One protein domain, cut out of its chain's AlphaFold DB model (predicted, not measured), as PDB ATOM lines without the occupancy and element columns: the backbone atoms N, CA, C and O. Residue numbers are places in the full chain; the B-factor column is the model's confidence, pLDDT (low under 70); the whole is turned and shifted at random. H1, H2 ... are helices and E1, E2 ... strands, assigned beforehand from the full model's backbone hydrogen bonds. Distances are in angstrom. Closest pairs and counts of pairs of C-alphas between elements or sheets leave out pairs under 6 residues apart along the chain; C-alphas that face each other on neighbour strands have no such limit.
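AT A GLANCE: This is residues 299 to 381 of the 382 residues of the protein "LysM domain-containing protein" of Micavibrio sp (UniProt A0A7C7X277). A small compact body is made of two helices, H1 and H2, set about at right angles to each other, with a short two-stranded ribbon, E1 and E2, near them. From this body residues 366 to 381 stick out as a free arm, which holds H3 and makes much of the length. The printed part has 83 residues, with three named helices and two named strands in the order E1, H1, H2, E2, H3; the two strands are antiparallel neighbours. The class is mostly helix, with 41 residues, under half, in named elements. The whole is loose, with a radius of gyration of the C-alphas of 15.7 A and spans of 54 by 23 by 21 A.

HOW THE PARTS SIT: E1, residues 299 to 301, is the antiparallel neighbour of E2, residues 350 to 353, with 138 degrees between their directions. N 300 and O 351 are within hydrogen-bond range at 2.8 A, and so are N 351 and O 300 at 2.8 A. H1, residues 308 to 316, is near E2, with 6 pairs of C-alphas within 10 A. H2, residues 321 to 334, touches H1 with its residues 324 to 328 alone. The closest C-alphas of these two helices, those of Glu 313 and Val 324, are 6.2 A apart, and their lines are about perpendicular at 79 degrees. The closest C-alphas of H2 and E2, those of Ile 331 and Leu 353, are 6.8 A apart. H2 is apart from E1. H3, residues 369 to 379, touches no helix and is apart from E1, H1 and H2. In H1, H2 and H3 every O i to N i+4 pair is within hydrogen-bond range.

IN THESE COORDINATES: E1 begins at C-alpha 299, at (43.143, 100.532, 39.761), and is 6.8 A long from first to last C-alpha. H1 measures 11.9 A. H2, the longest helix, runs 19.7 A from C-alpha 321 at (44.243, 92.264, 61.399) to C-alpha 334. E2 measures 9.6 A. H3 measures 15.6 A and ends at C-alpha 379, at (43.736, 58.765, 41.864).

THE WHOLE: The two C-alphas farthest apart, those of Ala 304 and Met 381, are 54.2 A apart. Without residues 366 to 381, which stand free, the body has 67 residues and spans 31 by 24 by 20 A. The printed part has no cut. The link from E1 to H1 is short and that from H1 to H2 is tight; those from H2 to E2 and from E2 to H3 are long, with 15 residues each. The mean pLDDT of the printed part is 73.2. Residues 338 to 343 and 356 to 381 are under 70, and the mean of H3 is 47.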
ATOM      1  N   THR A 299      41.705 100.628  40.002       89.06
ATOM      2  CA  THR A 299      43.143 100.532  39.761       89.06
ATOM      3  C   THR A 299      43.893 101.478  40.695       89.06
ATOM      4  O   THR A 299      43.658 102.688  40.678       89.06
ATOM      5  N   TYR A 300      44.811 100.940  41.496       89.31
ATOM      6  CA  TYR A 300      45.651 101.689  42.426       89.31
ATOM      7  C   TYR A 300      47.121 101.631  42.014       89.31
ATOM      8  O   TYR A 300      47.646 100.555  41.732       89.31
ATOM      9  N   THR A 301      47.797 102.781  41.999       91.88
ATOM     10  CA  THR A 301      49.242 102.858  41.750       91.88
ATOM     11  C   THR A 301      49.992 103.025  43.062       91.88
ATOM     12  O   THR A 301      49.766 103.990  43.794       91.88
ATOM     13  N   VAL A 302      50.912 102.102  43.326       90.88
ATOM     14  CA  VAL A 302      51.696 102.031  44.561       90.88
ATOM     15  C   VAL A 302      52.646 103.220  44.662       90.88
ATOM     16  O   VAL A 302      53.437 103.494  43.755       90.88
ATOM     17  N   SER A 303      52.578 103.931  45.784       90.81
ATOM     18  CA  SER A 303      53.426 105.072  46.109       90.81
ATOM     19  C   SER A 303      54.547 104.693  47.082       90.81
ATOM     20  O   SER A 303      54.593 103.613  47.669       90.81
ATOM     21  N   ALA A 304      55.511 105.600  47.252       88.19
ATOM     22  CA  ALA A 304      56.632 105.380  48.159       88.19
ATOM     23  C   ALA A 304      56.164 105.220  49.616       88.19
ATOM     24  O   ALA A 304      55.615 106.156  50.196       88.19
ATOM     25  N   GLY A 305      56.465 104.065  50.218       84.50
ATOM     26  CA  GLY A 305      56.090 103.738  51.600       84.50
ATOM     27  C   GLY A 305      54.799 102.925  51.732       84.50
ATOM     28  O   GLY A 305      54.433 102.560  52.852       84.50
ATOM     29  N   ASP A 306      54.147 102.610  50.616       89.00
ATOM     30  CA  ASP A 306      52.997 101.717  50.594       89.00
ATOM     31  C   ASP A 306      53.432 100.258  50.756       89.00
ATOM     32  O   ASP A 306      54.519  99.838  50.357       89.00
ATOM     33  N   ASN A 307      52.564  99.476  51.379       88.12
ATOM     34  CA  ASN A 307      52.625  98.027  51.431       88.12
ATOM     35  C   ASN A 307      51.202  97.481  51.275       88.12
ATOM     36  O   ASN A 307      50.224  98.189  51.497       88.12
ATOM     37  N   MET A 308      51.059  96.214  50.893       86.31
ATOM     38  CA  MET A 308      49.731  95.658  50.603       86.31
ATOM     39  C   MET A 308      48.757  95.844  51.781       86.31
ATOM     40  O   MET A 308      47.590  96.174  51.596       86.31
ATOM     41  N   TRP A 309      49.275  95.735  53.008       90.69
ATOM     42  CA  TRP A 309      48.506  95.915  54.232       90.69
ATOM     43  C   TRP A 309      47.923  97.326  54.375       90.69
ATOM     44  O   TRP A 309      46.721  97.465  54.580       90.69
ATOM     45  N   ASN A 310      48.742  98.377  54.269       90.94
ATOM     46  CA  ASN A 310      48.288  99.750  54.499       90.94
ATOM     47  C   ASN A 310      47.397 100.272  53.362       90.94
ATOM     48  O   ASN A 310      46.469 101.034  53.630       90.94
ATOM     49  N   VAL A 311      47.618  99.812  52.126       89.94
ATOM     50  CA  VAL A 311      46.752 100.120  50.982       89.94
ATOM     51  C   VAL A 311      45.365  99.529  51.212       89.94
ATOM     52  O   VAL A 311      44.369 100.236  51.081       89.94
ATOM     53  N   ILE A 312      45.285  98.263  51.623       88.81
ATOM     54  CA  ILE A 312      44.018  97.561  51.868       88.81
ATOM     55  C   ILE A 312      43.297  98.119  53.096       88.81
ATOM     56  O   ILE A 312      42.097  98.387  53.035       88.81
ATOM     57  N   GLU A 313      44.017  98.345  54.193       90.50
ATOM     58  CA  GLU A 313      43.463  98.944  55.409       90.50
ATOM     59  C   GLU A 313      42.830 100.310  55.106       90.50
ATOM     60  O   GLU A 313      41.685 100.565  55.484       90.50
ATOM     61  N   ALA A 314      43.537 101.161  54.354       87.50
ATOM     62  CA  ALA A 314      43.050 102.480  53.976       87.50
ATOM     63  C   ALA A 314      41.907 102.429  52.949       87.50
ATOM     64  O   ALA A 314      40.973 103.225  53.046       87.50
ATOM     65  N   HIS A 315      41.967 101.517  51.975       87.50
ATOM     66  CA  HIS A 315      40.983 101.438  50.895       87.50
ATOM     67  C   HIS A 315      39.646 100.856  51.364       87.50
ATOM     68  O   HIS A 315      38.588 101.376  51.016       87.50
ATOM     69  N   TYR A 316      39.688  99.808  52.188       86.00
ATOM     70  CA  TYR A 316      38.498  99.091  52.648       86.00
ATOM     71  C   TYR A 316      38.067  99.471  54.072       86.00
ATOM     72  O   TYR A 316      37.040  98.991  54.549       86.00
ATOM     73  N   GLY A 317      38.820 100.335  54.763       87.25
ATOM     74  CA  GLY A 317      38.487 100.797  56.114       87.25
ATOM     75  C   GLY A 317      38.500  99.678  57.159       87.25
ATOM     76  O   GLY A 317      37.727  99.710  58.119       87.25
ATOM     77  N   LEU A 318      39.339  98.663  56.953       86.38
ATOM     78  CA  LEU A 318      39.437  97.501  57.831       86.38
ATOM     79  C   LEU A 318      40.167  97.868  59.127       86.38
ATOM     80  O   LEU A 318      41.057  98.707  59.145       86.38
ATOM     81  N   THR A 319      39.782  97.230  60.232       85.62
ATOM     82  CA  THR A 319      40.386  97.477  61.561       85.62
ATOM     83  C   THR A 319      40.861  96.202  62.254       85.62
ATOM     84  O   THR A 319      41.626  96.254  63.217       85.62
ATOM     85  N   SER A 320      40.413  95.043  61.769       87.50
ATOM     86  CA  SER A 320      40.818  93.727  62.248       87.50
ATOM     87  C   SER A 320      41.991  93.224  61.417       87.50
ATOM     88  O   SER A 320      41.899  93.127  60.197       87.50
ATOM     89  N   ASN A 321      43.079  92.831  62.081       86.12
ATOM     90  CA  ASN A 321      44.243  92.264  61.399       86.12
ATOM     91  C   ASN A 321      43.914  90.972  60.637       86.12
ATOM     92  O   ASN A 321      44.548  90.690  59.627       86.12
ATOM     93  N   ALA A 322      42.957  90.180  61.129       82.12
ATOM     94  CA  ALA A 322      42.534  88.964  60.444       82.12
ATOM     95  C   ALA A 322      41.841  89.299  59.117       82.12
ATOM     96  O   ALA A 322      42.101  88.652  58.108       82.12
ATOM     97  N   ASP A 323      41.028  90.354  59.116       83.81
ATOM     98  CA  ASP A 323      40.291  90.794  57.936       83.81
ATOM     99  C   ASP A 323      41.261  91.413  56.928       83.81
ATOM    100  O   ASP A 323      41.211  91.082  55.750       83.81
ATOM    101  N   VAL A 324      42.212  92.240  57.383       86.44
ATOM    102  CA  VAL A 324      43.242  92.797  56.492       86.44
ATOM    103  C   VAL A 324      44.061  91.682  55.847       86.44
ATOM    104  O   VAL A 324      44.225  91.699  54.634       86.44
ATOM    105  N   GLN A 325      44.518  90.687  56.616       85.25
ATOM    106  CA  GLN A 325      45.260  89.552  56.056       85.25
ATOM    107  C   GLN A 325      44.425  88.781  55.026       85.25
ATOM    108  O   GLN A 325      44.925  88.467  53.953       85.25
ATOM    109  N   HIS A 326      43.149  88.525  55.322       84.75
ATOM    110  CA  HIS A 326      42.258  87.838  54.392       84.75
ATOM    111  C   HIS A 326      42.124  88.590  53.058       84.75
ATOM    112  O   HIS A 326      42.202  87.982  51.991       84.75
ATOM    113  N   TYR A 327      41.995  89.918  53.107       86.88
ATOM    114  CA  TYR A 327      41.947  90.750  51.905       86.88
ATOM    115  C   TYR A 327      43.297  90.842  51.191       86.88
ATOM    116  O   TYR A 327      43.318  90.850  49.965       86.88
ATOM    117  N   VAL A 328      44.414  90.886  51.924       87.44
ATOM    118  CA  VAL A 328      45.767  90.829  51.345       87.44
ATOM    119  C   VAL A 328      45.922  89.565  50.510       87.44
ATOM    120  O   VAL A 328      46.321  89.655  49.351       87.44
ATOM    121  N   ASP A 329      45.552  88.411  51.063       84.88
ATOM    122  CA  ASP A 329      45.691  87.121  50.388       84.88
ATOM    123  C   ASP A 329      44.814  87.056  49.132       84.88
ATOM    124  O   ASP A 329      45.269  86.677  48.053       84.88
ATOM    125  N   ALA A 330      43.561  87.486  49.242       83.00
ATOM    126  CA  ALA A 330      42.621  87.415  48.138       83.00
ATOM    127  C   ALA A 330      42.910  88.447  47.027       83.00
ATOM    128  O   ALA A 330      42.757  88.141  45.846       83.00
ATOM    129  N   ILE A 331      43.406  89.641  47.366       86.50
ATOM    130  CA  ILE A 331      43.849  90.640  46.379       86.50
ATOM    131  C   ILE A 331      45.152  90.205  45.715       86.50
ATOM    132  O   ILE A 331      45.312  90.414  44.511       86.50
ATOM    133  N   ALA A 332      46.063  89.575  46.455       86.69
ATOM    134  CA  ALA A 332      47.260  88.990  45.870       86.69
ATOM    135  C   ALA A 332      46.887  87.944  44.809       86.69
ATOM    136  O   ALA A 332      47.350  88.051  43.675       86.69
ATOM    137  N   ILE A 333      45.964  87.030  45.125       83.50
ATOM    138  CA  ILE A 333      45.437  86.043  44.169       83.50
ATOM    139  C   ILE A 333      44.781  86.735  42.966       83.50
ATOM    140  O   ILE A 333      45.119  86.423  41.825       83.50
ATOM    141  N   PHE A 334      43.909  87.722  43.196       84.31
ATOM    142  CA  PHE A 334      43.219  88.455  42.126       84.31
ATOM    143  C   PHE A 334      44.184  89.149  41.153       84.31
ATOM    144  O   PHE A 334      43.910  89.266  39.960       84.31
ATOM    145  N   ASN A 335      45.334  89.596  41.655       85.88
ATOM    146  CA  ASN A 335      46.371  90.247  40.862       85.88
ATOM    147  C   ASN A 335      47.450  89.279  40.343       85.88
ATOM    148  O   ASN A 335      48.433  89.733  39.759       85.88
ATOM    149  N   GLY A 336      47.298  87.965  40.549       84.00
ATOM    150  CA  GLY A 336      48.280  86.960  40.134       84.00
ATOM    151  C   GLY A 336      49.616  87.055  40.880       84.00
ATOM    152  O   GLY A 336      50.655  86.671  40.346       84.00
ATOM    153  N   MET A 337      49.607  87.603  42.096       83.00
ATOM    154  CA  MET A 337      50.775  87.711  42.963       83.00
ATOM    155  C   MET A 337      50.839  86.495  43.890       83.00
ATOM    156  O   MET A 337      49.998  86.329  44.768       83.00
ATOM    157  N   GLU A 338      51.869  85.664  43.743       69.38
ATOM    158  CA  GLU A 338      52.084  84.511  44.621       69.38
ATOM    159  C   GLU A 338      53.296  84.704  45.546       69.38
ATOM    160  O   GLU A 338      54.314  85.308  45.191       69.38
ATOM    161  N   GLY A 339      53.206  84.157  46.760       65.75
ATOM    162  CA  GLY A 339      54.332  84.037  47.687       65.75
ATOM    163  C   GLY A 339      54.862  85.370  48.232       65.75
ATOM    164  O   GLY A 339      54.167  86.101  48.934       65.75
ATOM    165  N   VAL A 340      56.145  85.659  47.989       60.56
ATOM    166  CA  VAL A 340      56.821  86.845  48.552       60.56
ATOM    167  C   VAL A 340      56.341  88.135  47.881       60.56
ATOM    168  O   VAL A 340      56.298  89.168  48.540       60.56
ATOM    169  N   SER A 341      55.912  88.060  46.618       60.59
ATOM    170  CA  SER A 341      55.388  89.197  45.850       60.59
ATOM    171  C   SER A 341      54.064  89.719  46.412       60.59
ATOM    172  O   SER A 341      53.824  90.917  46.412       60.59
ATOM    173  N   ALA A 342      53.242  88.852  47.013       62.53
ATOM    174  CA  ALA A 342      52.050  89.277  47.753       62.53
ATOM    175  C   ALA A 342      52.392  90.173  48.965       62.53
ATOM    176  O   ALA A 342      51.596  91.008  49.388       62.53
ATOM    177  N   ASN A 343      53.601  90.007  49.514       68.75
ATOM    178  CA  ASN A 343      54.115  90.756  50.660       68.75
ATOM    179  C   ASN A 343      55.058  91.905  50.262       68.75
ATOM    180  O   ASN A 343      55.526  92.638  51.138       68.75
ATOM    181  N   HIS A 344      55.375  92.054  48.974       72.50
ATOM    182  CA  HIS A 344      56.308  93.056  48.470       72.50
ATOM    183  C   HIS A 344      55.776  93.650  47.170       72.50
ATOM    184  O   HIS A 344      55.836  93.017  46.122       72.50
ATOM    185  N   ILE A 345      55.249  94.867  47.279       85.44
ATOM    186  CA  ILE A 345      54.803  95.678  46.149       85.44
ATOM    187  C   ILE A 345      55.829  96.787  45.925       85.44
ATOM    188  O   ILE A 345      56.289  97.405  46.891       85.44
ATOM    189  N   ASP A 346      56.201  97.020  44.672       85.25
ATOM    190  CA  ASP A 346      57.180  98.032  44.300       85.25
ATOM    191  C   ASP A 346      56.497  99.352  43.925       85.25
ATOM    192  O   ASP A 346      55.338  99.421  43.511       85.25
ATOM    193  N   ILE A 347      57.229 100.456  44.080       88.50
ATOM    194  CA  ILE A 347      56.722 101.787  43.731       88.50
ATOM    195  C   ILE A 347      56.448 101.845  42.228       88.50
ATOM    196  O   ILE A 347      57.340 101.604  41.416       88.50
ATOM    197  N   GLY A 348      55.239 102.270  41.866       84.56
ATOM    198  CA  GLY A 348      54.772 102.315  40.482       84.56
ATOM    199  C   GLY A 348      54.022 101.060  40.040       84.56
ATOM    200  O   GLY A 348      53.448 101.079  38.948       84.56
ATOM    201  N   ASP A 349      53.961 100.020  40.875       87.75
ATOM    202  CA  ASP A 349      53.121  98.859  40.602       87.75
ATOM    203  C   ASP A 349      51.652  99.256  40.540       87.75
ATOM    204  O   ASP A 349      51.189 100.200  41.184       87.75
ATOM    205  N   THR A 350      50.914  98.524  39.715       90.00
ATOM    206  CA  THR A 350      49.489  98.739  39.512       90.00
ATOM    207  C   THR A 350      48.729  97.555  40.083       90.00
ATOM    208  O   THR A 350      48.859  96.439  39.589       90.00
ATOM    209  N   ILE A 351      47.945  97.812  41.126       89.25
ATOM    210  CA  ILE A 351      47.166  96.816  41.857       89.25
ATOM    211  C   ILE A 351      45.696  97.046  41.551       89.25
ATOM    212  O   ILE A 351      45.193  98.165  41.644       89.25
ATOM    213  N   GLN A 352      44.997  95.978  41.204       89.88
ATOM    214  CA  GLN A 352      43.557  95.980  41.054       89.88
ATOM    215  C   GLN A 352      42.902  95.684  42.403       89.88
ATOM    216  O   GLN A 352      43.141  94.638  43.009       89.88
ATOM    217  N   LEU A 353      42.075  96.619  42.858       89.00
ATOM    218  CA  LEU A 353      41.323  96.575  44.104       89.00
ATOM    219  C   LEU A 353      39.838  96.376  43.765       89.00
ATOM    220  O   LEU A 353      39.145  97.334  43.411       89.00
ATOM    221  N   PRO A 354      39.331  95.136  43.794       84.19
ATOM    222  CA  PRO A 354      37.919  94.865  43.548       84.19
ATOM    223  C   PRO A 354      37.051  95.348  44.725       84.19
ATOM    224  O   PRO A 354      37.546  95.551  45.829       84.19
ATOM    225  N   GLU A 355      35.750  95.557  44.526       80.50
ATOM    226  CA  GLU A 355      34.879  96.061  45.600       80.50
ATOM    227  C   GLU A 355      34.790  95.095  46.802       80.50
ATOM    228  O   GLU A 355      34.964  93.885  46.660       80.50
ATOM    229  N   PHE A 356      34.464  95.632  47.990       63.31
ATOM    230  CA  PHE A 356      34.409  94.925  49.290       63.31
ATOM    231  C   PHE A 356      33.548  93.636  49.268       63.31
ATOM    232  O   PHE A 356      33.710  92.757  50.105       63.31
ATOM    233  N   GLY A 357      32.639  93.486  48.300       61.56
ATOM    234  CA  GLY A 357      31.832  92.273  48.122       61.56
ATOM    235  C   GLY A 357      32.472  91.179  47.263       61.56
ATOM    236  O   GLY A 357      32.140  90.018  47.444       61.56
ATOM    237  N   TYR A 358      33.393  91.516  46.358       61.56
ATOM    238  CA  TYR A 358      33.942  90.579  45.367       61.56
ATOM    239  C   TYR A 358      34.977  89.616  45.969       61.56
ATOM    240  O   TYR A 358      35.055  88.441  45.614       61.56
ATOM    241  N   VAL A 359      35.759  90.127  46.920       55.53
ATOM    242  CA  VAL A 359      36.829  89.397  47.614       55.53
ATOM    243  C   VAL A 359      36.259  88.393  48.623       55.53
ATOM    244  O   VAL A 359      36.813  87.321  48.827       55.53
ATOM    245  N   ALA A 360      35.109  88.715  49.225       50.19
ATOM    246  CA  ALA A 360      34.414  87.833  50.161       50.19
ATOM    247  C   ALA A 360      33.657  86.685  49.465       50.19
ATOM    248  O   ALA A 360      33.363  85.671  50.096       50.19
ATOM    249  N   THR A 361      33.323  86.844  48.179       47.38
ATOM    250  CA  THR A 361      32.550  85.875  47.386       47.38
ATOM    251  C   THR A 361      33.391  85.095  46.389       47.38
ATOM    252  O   THR A 361      32.825  84.382  45.565       47.38
ATOM    253  N   THR A 362      34.719  85.235  46.397       46.53
ATOM    254  CA  THR A 362      35.577  84.380  45.572       46.53
ATOM    255  C   THR A 362      35.504  82.968  46.159       46.53
ATOM    256  O   THR A 362      36.273  82.591  47.039       46.53
ATOM    257  N   GLU A 363      34.511  82.199  45.699       47.28
ATOM    258  CA  GLU A 363      34.281  80.785  46.018       47.28
ATOM    259  C   GLU A 363      35.540  79.931  45.789       47.28
ATOM    260  O   GLU A 363      35.655  78.861  46.365       47.28
ATOM    261  N   GLU A 364      36.541  80.431  45.056       45.06
ATOM    262  CA  GLU A 364      37.860  79.805  44.890       45.06
ATOM    263  C   GLU A 364      38.723  79.760  46.169       45.06
ATOM    264  O   GLU A 364      39.658  78.962  46.238       45.06
ATOM    265  N   LEU A 365      38.425  80.556  47.206       46.12
ATOM    266  CA  LEU A 365      39.071  80.441  48.528       46.12
ATOM    267  C   LEU A 365      38.252  79.626  49.537       46.12
ATOM    268  O   LEU A 365      38.763  79.279  50.607       46.12
ATOM    269  N   GLN A 366      37.006  79.271  49.209       41.22
ATOM    270  CA  GLN A 366      36.351  78.155  49.878       41.22
ATOM    271  C   GLN A 366      36.911  76.891  49.242       41.22
ATOM    272  O   GLN A 366      36.624  76.583  48.094       41.22
ATOM    273  N   LEU A 367      37.756  76.177  49.987       40.88
ATOM    274  CA  LEU A 367      38.224  74.850  49.605       40.88
ATOM    275  C   LEU A 367      37.004  74.026  49.150       40.88
ATOM    276  O   LEU A 367      36.168  73.670  49.983       40.88
ATOM    277  N   ASP A 368      36.868  73.780  47.846       46.41
ATOM    278  CA  ASP A 368      35.791  72.945  47.324       46.41
ATOM    279  C   ASP A 368      36.087  71.502  47.739       46.41
ATOM    280  O   ASP A 368      36.802  70.746  47.073       46.41
ATOM    281  N   TRP A 369      35.571  71.134  48.911       45.75
ATOM    282  CA  TRP A 369      35.715  69.801  49.474       45.75
ATOM    283  C   TRP A 369      35.158  68.728  48.531       45.75
ATOM    284  O   TRP A 369      35.654  67.604  48.558       45.75
ATOM    285  N   HIS A 370      34.196  69.063  47.662       41.84
ATOM    286  CA  HIS A 370      33.660  68.133  46.669       41.84
ATOM    287  C   HIS A 370      34.617  67.908  45.490       41.84
ATOM    288  O   HIS A 370      34.737  66.771  45.028       41.84
ATOM    289  N   ALA A 371      35.334  68.939  45.030       44.88
ATOM    290  CA  ALA A 371      36.367  68.785  44.001       44.88
ATOM    291  C   ALA A 371      37.581  67.990  44.512       44.88
ATOM    292  O   ALA A 371      38.104  67.133  43.796       44.88
ATOM    293  N   LEU A 372      37.984  68.207  45.771       43.12
ATOM    294  CA  LEU A 372      39.087  67.464  46.387       43.12
ATOM    295  C   LEU A 372      38.757  65.964  46.531       43.12
ATOM    296  O   LEU A 372      39.610  65.114  46.275       43.12
ATOM    297  N   ASP A 373      37.511  65.627  46.884       47.38
ATOM    298  CA  ASP A 373      37.055  64.234  47.008       47.38
ATOM    299  C   ASP A 373      36.992  63.515  45.649       47.38
ATOM    300  O   ASP A 373      37.336  62.333  45.542       47.38
ATOM    301  N   ALA A 374      36.609  64.225  44.583       53.94
ATOM    302  CA  ALA A 374      36.537  63.668  43.234       53.94
ATOM    303  C   ALA A 374      37.925  63.321  42.659       53.94
ATOM    304  O   ALA A 374      38.084  62.277  42.015       53.94
ATOM    305  N   ASP A 375      38.938  64.148  42.925       49.09
ATOM    306  CA  ASP A 375      40.314  63.892  42.487       49.09
ATOM    307  C   ASP A 375      40.998  62.793  43.311       49.09
ATOM    308  O   ASP A 375      41.704  61.947  42.751       49.09
ATOM    309  N   VAL A 376      40.715  62.711  44.616       51.56
ATOM    310  CA  VAL A 376      41.172  61.596  45.464       51.56
ATOM    311  C   VAL A 376      40.544  60.269  45.018       51.56
ATOM    312  O   VAL A 376      41.224  59.240  45.007       51.56
ATOM    313  N   LEU A 377      39.279  60.273  44.585       46.06
ATOM    314  CA  LEU A 377      38.615  59.096  44.013       46.06
ATOM    315  C   LEU A 377      39.197  58.693  42.651       46.06
ATOM    316  O   LEU A 377      39.411  57.502  42.421       46.06
ATOM    317  N   LYS A 378      39.526  59.650  41.775       51.88
ATOM    318  CA  LYS A 378      40.188  59.370  40.487       51.88
ATOM    319  C   LYS A 378      41.591  58.790  40.653       51.88
ATOM    320  O   LYS A 378      41.918  57.828  39.964       51.88
ATOM    321  N   MET A 379      42.394  59.307  41.584       45.84
ATOM    322  CA  MET A 379      43.736  58.765  41.864       45.84
ATOM    323  C   MET A 379      43.713  57.363  42.484       45.84
ATOM    324  O   MET A 379      44.732  56.681  42.493       45.84
ATOM    325  N   ARG A 380      42.569  56.926  43.018       48.25
ATOM    326  CA  ARG A 380      42.405  55.601  43.629       48.25
ATOM    327  C   ARG A 380      41.845  54.550  42.666       48.25
ATOM    328  O   ARG A 380      41.814  53.376  43.027       48.25
ATOM    329  N   MET A 381      41.369  54.969  41.490       51.47
ATOM    330  CA  MET A 381      40.756  54.104  40.471       51.47
ATOM    331  C   MET A 381      41.563  53.996  39.165       51.47
ATOM    332  O   MET A 381      41.143  53.260  38.271       51.47
TER     333      MET A 381